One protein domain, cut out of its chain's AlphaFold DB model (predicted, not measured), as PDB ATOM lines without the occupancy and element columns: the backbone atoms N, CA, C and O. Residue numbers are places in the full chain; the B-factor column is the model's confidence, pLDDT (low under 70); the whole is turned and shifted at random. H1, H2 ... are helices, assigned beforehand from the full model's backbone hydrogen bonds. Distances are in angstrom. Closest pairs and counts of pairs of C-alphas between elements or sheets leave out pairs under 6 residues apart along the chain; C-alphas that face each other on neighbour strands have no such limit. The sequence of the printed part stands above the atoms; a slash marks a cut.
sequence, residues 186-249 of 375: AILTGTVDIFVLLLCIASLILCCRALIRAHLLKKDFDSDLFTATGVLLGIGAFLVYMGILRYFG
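AT A GLANCE: This is residues 186 to 249 of the 375 residues of the protein "PKD_channel domain-containing protein" of Dracunculus medinensis (UniProt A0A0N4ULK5). A long helix, H1, and a second long helix, H2, are splayed apart as a wide, open L, joined at its corner by a looping link, residues 216 to 223. H1 has a kink along its length, and no third part fills the space between the two arms. The printed part has 64 residues with two named helices, H1 then H2, and no named strand; the class is all helix. The whole is loose, with a radius of gyration of the C-alphas of 15.4 A, and the C-alphas span 40 by 38 by 22 A.

IN THESE COORDINATES: H1, the longest helix, covers residues 186 to 215 and measures 38.0 A from first to last C-alpha. It runs from C-alpha 186 at (-24.156, 11.442, 53.051) to C-alpha 215 at (11.431, 7.025, 40.604). H2 covers residues 224 to 248, 36.7 A from first to last C-alpha, and ends with C-alpha 248 at (-2.055, 39.414, 46.373).

HOW THE PARTS SIT: H1 has a kink of 35 degrees near residue 209. H1 and H2 are apart, with no C-alpha of the one within 8 A of the other. The N-to-C direction of H1 has 0.93 along x, and that of H2 has 0.93 along y. In the backbones, 25 of 26 O i to N i+4 pairs in H1 and 17 of 21 in H2 are within hydrogen-bond range.

THE WHOLE: The C-alphas of Ile 187 and Leu 217, the two farthest apart, are 42.4 A apart. Residues 186 to 249 stand free, with no C-alpha 8 or more residues away along the chain within 10 A. The printed part has no cut, and the link from H1 to H2, 8 residues, is short. The mean pLDDT of the printed part is 73.5; it is under 70 at residues 186, 189, 213 to 229 and 249.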
ATOM      1  N   ALA A 186     -25.024  12.487  53.603       63.72
ATOM      2  CA  ALA A 186     -24.156  11.442  53.051       63.72
ATOM      3  C   ALA A 186     -24.107  11.473  51.514       63.72
ATOM      4  O   ALA A 186     -23.047  11.250  50.933       63.72
ATOM      5  N   ILE A 187     -25.225  11.796  50.850       71.87
ATOM      6  CA  ILE A 187     -25.247  11.983  49.390       71.87
ATOM      7  C   ILE A 187     -24.435  13.226  49.019       71.87
ATOM      8  O   ILE A 187     -23.585  13.152  48.136       71.87
ATOM      9  N   LEU A 188     -24.649  14.349  49.716       71.20
ATOM     10  CA  LEU A 188     -23.894  15.582  49.489       71.20
ATOM     11  C   LEU A 188     -22.391  15.365  49.717       71.20
ATOM     12  O   LEU A 188     -21.601  15.689  48.834       71.20
ATOM     13  N   THR A 189     -22.004  14.760  50.843       67.21
ATOM     14  CA  THR A 189     -20.615  14.393  51.151       67.21
ATOM     15  C   THR A 189     -20.047  13.489  50.062       67.21
ATOM     16  O   THR A 189     -19.030  13.838  49.480       67.21
ATOM     17  N   GLY A 190     -20.763  12.435  49.656       74.52
ATOM     18  CA  GLY A 190     -20.342  11.573  48.552       74.52
ATOM     19  C   GLY A 190     -20.150  12.319  47.224       74.52
ATOM     20  O   GLY A 190     -19.186  12.060  46.510       74.52
ATOM     21  N   THR A 191     -21.015  13.284  46.886       77.08
ATOM     22  CA  THR A 191     -20.843  14.090  45.661       77.08
ATOM     23  C   THR A 191     -19.628  15.015  45.721       77.08
ATOM     24  O   THR A 191     -18.905  15.139  44.730       77.08
ATOM     25  N   VAL A 192     -19.374  15.634  46.877       75.98
ATOM     26  CA  VAL A 192     -18.197  16.484  47.099       75.98
ATOM     27  C   VAL A 192     -16.928  15.637  47.067       75.98
ATOM     28  O   VAL A 192     -15.986  16.007  46.372       75.98
ATOM     29  N   ASP A 193     -16.931  14.472  47.712       73.94
ATOM     30  CA  ASP A 193     -15.814  13.529  47.715       73.94
ATOM     31  C   ASP A 193     -15.491  13.037  46.302       73.94
ATOM     32  O   ASP A 193     -14.321  12.968  45.940       73.94
ATOM     33  N   ILE A 194     -16.498  12.779  45.455       80.54
ATOM     34  CA  ILE A 194     -16.287  12.444  44.036       80.54
ATOM     35  C   ILE A 194     -15.630  13.611  43.286       80.54
ATOM     36  O   ILE A 194     -14.684  13.396  42.527       80.54
ATOM     37  N   PHE A 195     -16.091  14.849  43.483       77.71
ATOM     38  CA  PHE A 195     -15.501  16.016  42.815       77.71
ATOM     39  C   PHE A 195     -14.054  16.269  43.269       77.71
ATOM     40  O   PHE A 195     -13.169  16.499  42.441       77.71
ATOM     41  N   VAL A 196     -13.793  16.160  44.574       79.87
ATOM     42  CA  VAL A 196     -12.448  16.257  45.156       79.87
ATOM     43  C   VAL A 196     -11.563  15.115  44.654       79.87
ATOM     44  O   VAL A 196     -10.441  15.373  44.226       79.87
ATOM     45  N   LEU A 197     -12.072  13.881  44.600       79.40
ATOM     46  CA  LEU A 197     -11.373  12.720  44.047       79.40
ATOM     47  C   LEU A 197     -10.961  12.958  42.591       79.40
ATOM     48  O   LEU A 197      -9.822  12.674  42.237       79.40
ATOM     49  N   LEU A 198     -11.834  13.525  41.754       82.45
ATOM     50  CA  LEU A 198     -11.501  13.853  40.362       82.45
ATOM     51  C   LEU A 198     -10.370  14.888  40.265       82.45
ATOM     52  O   LEU A 198      -9.431  14.702  39.487       82.45
ATOM     53  N   LEU A 199     -10.415  15.951  41.078       84.79
ATOM     54  CA  LEU A 199      -9.351  16.960  41.137       84.79
ATOM     55  C   LEU A 199      -8.027  16.366  41.645       84.79
ATOM     56  O   LEU A 199      -6.961  16.648  41.088       84.79
ATOM     57  N   CYS A 200      -8.087  15.501  42.658       84.16
ATOM     58  CA  CYS A 200      -6.934  14.788  43.194       84.16
ATOM     59  C   CYS A 200      -6.358  13.784  42.192       84.16
ATOM     60  O   CYS A 200      -5.143  13.732  42.058       84.16
ATOM     61  N   ILE A 201      -7.181  13.039  41.445       83.09
ATOM     62  CA  ILE A 201      -6.725  12.140  40.372       83.09
ATOM     63  C   ILE A 201      -6.028  12.948  39.278       83.09
ATOM     64  O   ILE A 201      -4.945  12.568  38.842       83.09
ATOM     65  N   ALA A 202      -6.593  14.083  38.859       80.33
ATOM     66  CA  ALA A 202      -5.950  14.948  37.873       80.33
ATOM     67  C   ALA A 202      -4.580  15.449  38.372       80.33
ATOM     68  O   ALA A 202      -3.589  15.389  37.640       80.33
ATOM     69  N   SER A 203      -4.500  15.875  39.637       86.44
ATOM     70  CA  SER A 203      -3.241  16.270  40.280       86.44
ATOM     71  C   SER A 203      -2.256  15.100  40.403       86.44
ATOM     72  O   SER A 203      -1.083  15.252  40.071       86.44
ATOM     73  N   LEU A 204      -2.728  13.910  40.785       81.25
ATOM     74  CA  LEU A 204      -1.930  12.692  40.901       81.25
ATOM     75  C   LEU A 204      -1.389  12.263  39.544       81.25
ATOM     76  O   LEU A 204      -0.225  11.920  39.465       81.25
ATOM     77  N   ILE A 205      -2.165  12.324  38.462       82.21
ATOM     78  CA  ILE A 205      -1.666  11.999  37.119       82.21
ATOM     79  C   ILE A 205      -0.506  12.935  36.753       82.21
ATOM     80  O   ILE A 205       0.532  12.478  36.269       82.21
ATOM     81  N   LEU A 206      -0.640  14.234  37.035       79.32
ATOM     82  CA  LEU A 206       0.419  15.218  36.798       79.32
ATOM     83  C   LEU A 206       1.654  14.956  37.685       79.32
ATOM     84  O   LEU A 206       2.778  14.943  37.176       79.32
ATOM     85  N   CYS A 207       1.454  14.682  38.976       82.22
ATOM     86  CA  CYS A 207       2.513  14.386  39.943       82.22
ATOM     87  C   CYS A 207       3.187  13.033  39.686       82.22
ATOM     88  O   CYS A 207       4.407  12.976  39.651       82.22
ATOM     89  N   CYS A 208       2.446  11.958  39.424       77.81
ATOM     90  CA  CYS A 208       2.959  10.649  39.014       77.81
ATOM     91  C   CYS A 208       3.752  10.751  37.719       77.81
ATOM     92  O   CYS A 208       4.796  10.123  37.608       77.81
ATOM     93  N   ARG A 209       3.339  11.574  36.749       78.80
ATOM     94  CA  ARG A 209       4.151  11.795  35.545       78.80
ATOM     95  C   ARG A 209       5.516  12.409  35.880       78.80
ATOM     96  O   ARG A 209       6.511  12.058  35.247       78.80
ATOM     97  N   ALA A 210       5.576  13.296  36.874       72.17
ATOM     98  CA  ALA A 210       6.824  13.862  37.384       72.17
ATOM     99  C   ALA A 210       7.608  12.872  38.271       72.17
ATOM    100  O   ALA A 210       8.829  12.783  38.161       72.17
ATOM    101  N   LEU A 211       6.920  12.080  39.097       70.54
ATOM    102  CA  LEU A 211       7.515  11.120  40.024       70.54
ATOM    103  C   LEU A 211       7.990   9.848  39.336       70.54
ATOM    104  O   LEU A 211       9.065   9.401  39.671       70.54
ATOM    105  N   ILE A 212       7.292   9.282  38.352       72.24
ATOM    106  CA  ILE A 212       7.788   8.137  37.564       72.24
ATOM    107  C   ILE A 212       9.127   8.505  36.926       72.24
ATOM    108  O   ILE A 212      10.073   7.724  36.986       72.24
ATOM    109  N   ARG A 213       9.246   9.733  36.405       68.65
ATOM    110  CA  ARG A 213      10.533  10.269  35.944       68.65
ATOM    111  C   ARG A 213      11.580  10.325  37.061       68.65
ATOM    112  O   ARG A 213      12.736  10.025  36.798       68.65
ATOM    113  N   ALA A 214      11.187  10.666  38.286       65.73
ATOM    114  CA  ALA A 214      12.069  10.685  39.455       65.73
ATOM    115  C   ALA A 214      12.291   9.306  40.118       65.73
ATOM    116  O   ALA A 214      13.228   9.160  40.886       65.73
ATOM    117  N   HIS A 215      11.460   8.293  39.861       61.76
ATOM    118  CA  HIS A 215      11.431   7.025  40.604       61.76
ATOM    119  C   HIS A 215      11.932   5.838  39.785       61.76
ATOM    120  O   HIS A 215      12.512   4.915  40.358       61.76
ATOM    121  N   LEU A 216      11.882   5.945  38.452       63.67
ATOM    122  CA  LEU A 216      12.861   5.284  37.579       63.67
ATOM    123  C   LEU A 216      14.308   5.561  38.048       63.67
ATOM    124  O   LEU A 216      15.213   4.813  37.699       63.67
ATOM    125  N   LEU A 217      14.500   6.587  38.889       59.17
ATOM    126  CA  LEU A 217      15.738   6.935  39.573       59.17
ATOM    127  C   LEU A 217      15.938   6.313  40.990       59.17
ATOM    128  O   LEU A 217      17.011   6.549  41.532       59.17
ATOM    129  N   LYS A 218      14.985   5.594  41.645       55.46
ATOM    130  CA  LYS A 218      15.070   5.349  43.130       55.46
ATOM    131  C   LYS A 218      14.447   4.079  43.812       55.46
ATOM    132  O   LYS A 218      14.485   3.996  45.026       55.46
ATOM    133  N   LYS A 219      13.815   3.119  43.128       51.49
ATOM    134  CA  LYS A 219      13.062   1.928  43.656       51.49
ATOM    135  C   LYS A 219      13.572   1.180  44.944       51.49
ATOM    136  O   LYS A 219      14.139   0.116  44.764       51.49
ATOM    137  N   ASP A 220      13.278   1.631  46.183       55.48
ATOM    138  CA  ASP A 220      13.459   0.859  47.450       55.48
ATOM    139  C   ASP A 220      12.795   1.529  48.712       55.48
ATOM    140  O   ASP A 220      13.139   2.661  49.044       55.48
ATOM    141  N   PHE A 221      11.904   0.805  49.429       53.66
ATOM    142  CA  PHE A 221      11.549   0.854  50.889       53.66
ATOM    143  C   PHE A 221      10.487   1.783  51.598       53.66
ATOM    144  O   PHE A 221      10.469   3.002  51.448       53.66
ATOM    145  N   ASP A 222       9.677   1.091  52.448       60.73
ATOM    146  CA  ASP A 222       9.206   1.255  53.867       60.73
ATOM    147  C   ASP A 222       8.154   2.258  54.407       60.73
ATOM    148  O   ASP A 222       7.873   3.278  53.800       60.73
ATOM    149  N   SER A 223       7.570   1.961  55.590       60.07
ATOM    150  CA  SER A 223       6.546   2.750  56.333       60.07
ATOM    151  C   SER A 223       6.921   4.206  56.613       60.07
ATOM    152  O   SER A 223       6.045   5.069  56.736       60.07
ATOM    153  N   ASP A 224       8.217   4.500  56.635       66.15
ATOM    154  CA  ASP A 224       8.748   5.862  56.630       66.15
ATOM    155  C   ASP A 224       8.239   6.662  55.429       66.15
ATOM    156  O   ASP A 224       8.103   7.880  55.508       66.15
ATOM    157  N   LEU A 225       7.858   5.984  54.345       65.05
ATOM    158  CA  LEU A 225       7.203   6.566  53.189       65.05
ATOM    159  C   LEU A 225       5.829   7.141  53.534       65.05
ATOM    160  O   LEU A 225       5.499   8.175  52.971       65.05
ATOM    161  N   PHE A 226       5.031   6.561  54.441       61.86
ATOM    162  CA  PHE A 226       3.735   7.150  54.818       61.86
ATOM    163  C   PHE A 226       3.940   8.467  55.572       61.86
ATOM    164  O   PHE A 226       3.360   9.489  55.200       61.86
ATOM    165  N   THR A 227       4.842   8.478  56.557       68.25
ATOM    166  CA  THR A 227       5.213   9.691  57.300       68.25
ATOM    167  C   THR A 227       5.853  10.725  56.377       68.25
ATOM    168  O   THR A 227       5.451  11.887  56.377       68.25
ATOM    169  N   ALA A 228       6.793  10.314  55.524       68.35
ATOM    170  CA  ALA A 228       7.438  11.186  54.552       68.35
ATOM    171  C   ALA A 228       6.440  11.720  53.519       68.35
ATOM    172  O   ALA A 228       6.528  12.885  53.148       68.35
ATOM    173  N   THR A 229       5.462  10.915  53.092       67.34
ATOM    174  CA  THR A 229       4.391  11.342  52.182       67.34
ATOM    175  C   THR A 229       3.471  12.342  52.868       67.34
ATOM    176  O   THR A 229       3.152  13.360  52.264       67.34
ATOM    177  N   GLY A 230       3.093  12.116  54.129       71.96
ATOM    178  CA  GLY A 230       2.305  13.065  54.918       71.96
ATOM    179  C   GLY A 230       3.025  14.402  55.110       71.96
ATOM    180  O   GLY A 230       2.450  15.458  54.843       71.96
ATOM    181  N   VAL A 231       4.309  14.366  55.477       74.12
ATOM    182  CA  VAL A 231       5.164  15.560  55.588       74.12
ATOM    183  C   VAL A 231       5.307  16.257  54.234       74.12
ATOM    184  O   VAL A 231       5.156  17.474  54.154       74.12
ATOM    185  N   LEU A 232       5.535  15.511  53.151       73.73
ATOM    186  CA  LEU A 232       5.686  16.065  51.805       73.73
ATOM    187  C   LEU A 232       4.384  16.691  51.291       73.73
ATOM    188  O   LEU A 232       4.426  17.769  50.702       73.73
ATOM    189  N   LEU A 233       3.234  16.059  51.539       79.19
ATOM    190  CA  LEU A 233       1.913  16.594  51.205       79.19
ATOM    191  C   LEU A 233       1.630  17.869  52.012       79.19
ATOM    192  O   LEU A 233       1.174  18.857  51.441       79.19
ATOM    193  N   GLY A 234       1.950  17.873  53.311       80.66
ATOM    194  CA  GLY A 234       1.807  19.039  54.186       80.66
ATOM    195  C   GLY A 234       2.679  20.219  53.746       80.66
ATOM    196  O   GLY A 234       2.181  21.336  53.602       80.66
ATOM    197  N   ILE A 235       3.957  19.967  53.438       78.31
ATOM    198  CA  ILE A 235       4.869  20.968  52.860       78.31
ATOM    199  C   ILE A 235       4.351  21.431  51.492       78.31
ATOM    200  O   ILE A 235       4.355  22.627  51.209       78.31
ATOM    201  N   GLY A 236       3.857  20.516  50.655       78.05
ATOM    202  CA  GLY A 236       3.261  20.828  49.358       78.05
ATOM    203  C   GLY A 236       2.061  21.767  49.480       78.05
ATOM    204  O   GLY A 236       2.016  22.792  48.803       78.05
ATOM    205  N   ALA A 237       1.132  21.479  50.392       83.45
ATOM    206  CA  ALA A 237      -0.013  22.337  50.682       83.45
ATOM    207  C   ALA A 237       0.432  23.716  51.199       83.45
ATOM    208  O   ALA A 237      -0.026  24.737  50.687       83.45
ATOM    209  N   PHE A 238       1.376  23.764  52.146       81.93
ATOM    210  CA  PHE A 238       1.943  25.019  52.647       81.93
ATOM    211  C   PHE A 238       2.563  25.863  51.520       81.93
ATOM    212  O   PHE A 238       2.288  27.059  51.416       81.93
ATOM    213  N   LEU A 239       3.340  25.244  50.624       79.67
ATOM    214  CA  LEU A 239       3.930  25.917  49.463       79.67
ATOM    215  C   LEU A 239       2.872  26.401  48.460       79.67
ATOM    216  O   LEU A 239       3.041  27.478  47.888       79.67
ATOM    217  N   VAL A 240       1.769  25.666  48.271       83.06
ATOM    218  CA  VAL A 240       0.630  26.116  47.449       83.06
ATOM    219  C   VAL A 240       0.003  27.379  48.045       83.06
ATOM    220  O   VAL A 240      -0.187  28.351  47.312       83.06
ATOM    221  N   TYR A 241      -0.239  27.422  49.361       83.97
ATOM    222  CA  TYR A 241      -0.756  28.619  50.044       83.97
ATOM    223  C   TYR A 241       0.233  29.792  50.015       83.97
ATOM    224  O   TYR A 241      -0.169  30.923  49.743       83.97
ATOM    225  N   MET A 242       1.535  29.542  50.186       80.88
ATOM    226  CA  MET A 242       2.572  30.557  49.947       80.88
ATOM    227  C   MET A 242       2.554  31.050  48.491       80.88
ATOM    228  O   MET A 242       2.776  32.230  48.231       80.88
ATOM    229  N   GLY A 243       2.222  30.182  47.531       77.33
ATOM    230  CA  GLY A 243       1.995  30.542  46.133       77.33
ATOM    231  C   GLY A 243       0.808  31.489  45.929       77.33
ATOM    232  O   GLY A 243       0.868  32.352  45.049       77.33
ATOM    233  N   ILE A 244      -0.229  31.406  46.771       80.79
ATOM    234  CA  ILE A 244      -1.379  32.325  46.727       80.79
ATOM    235  C   ILE A 244      -0.947  33.767  47.036       80.79
ATOM    236  O   ILE A 244      -1.489  34.699  46.435       80.79
ATOM    237  N   LEU A 245       0.095  33.979  47.858       77.30
ATOM    238  CA  LEU A 245       0.665  35.315  48.114       77.30
ATOM    239  C   LEU A 245       1.093  36.039  46.828       77.30
ATOM    240  O   LEU A 245       1.050  37.267  46.774       77.30
ATOM    241  N   ARG A 246       1.425  35.309  45.751       76.34
ATOM    242  CA  ARG A 246       1.714  35.907  44.438       76.34
ATOM    243  C   ARG A 246       0.512  36.663  43.865       76.34
ATOM    244  O   ARG A 246       0.708  37.708  43.252       76.34
ATOM    245  N   TYR A 247      -0.709  36.165  44.064       76.10
ATOM    246  CA  TYR A 247      -1.926  36.805  43.553       76.10
ATOM    247  C   TYR A 247      -2.277  38.081  44.324       76.10
ATOM    248  O   TYR A 247      -2.777  39.029  43.725       76.10
ATOM    249  N   PHE A 248      -1.926  38.168  45.611       75.72
ATOM    250  CA  PHE A 248      -2.055  39.414  46.373       75.72
ATOM    251  C   PHE A 248      -1.156  40.536  45.826       75.72
ATOM    252  O   PHE A 248      -1.520  41.704  45.915       75.72
ATOM    253  N   GLY A 249      -0.035  40.201  45.174       69.11
ATOM    254  CA  GLY A 249       0.837  41.173  44.503       69.11
ATOM    255  C   GLY A 249       0.206  41.893  43.302       69.11
ATOM    256  O   GLY A 249       0.737  42.913  42.875       69.11
TER     257      GLY A 249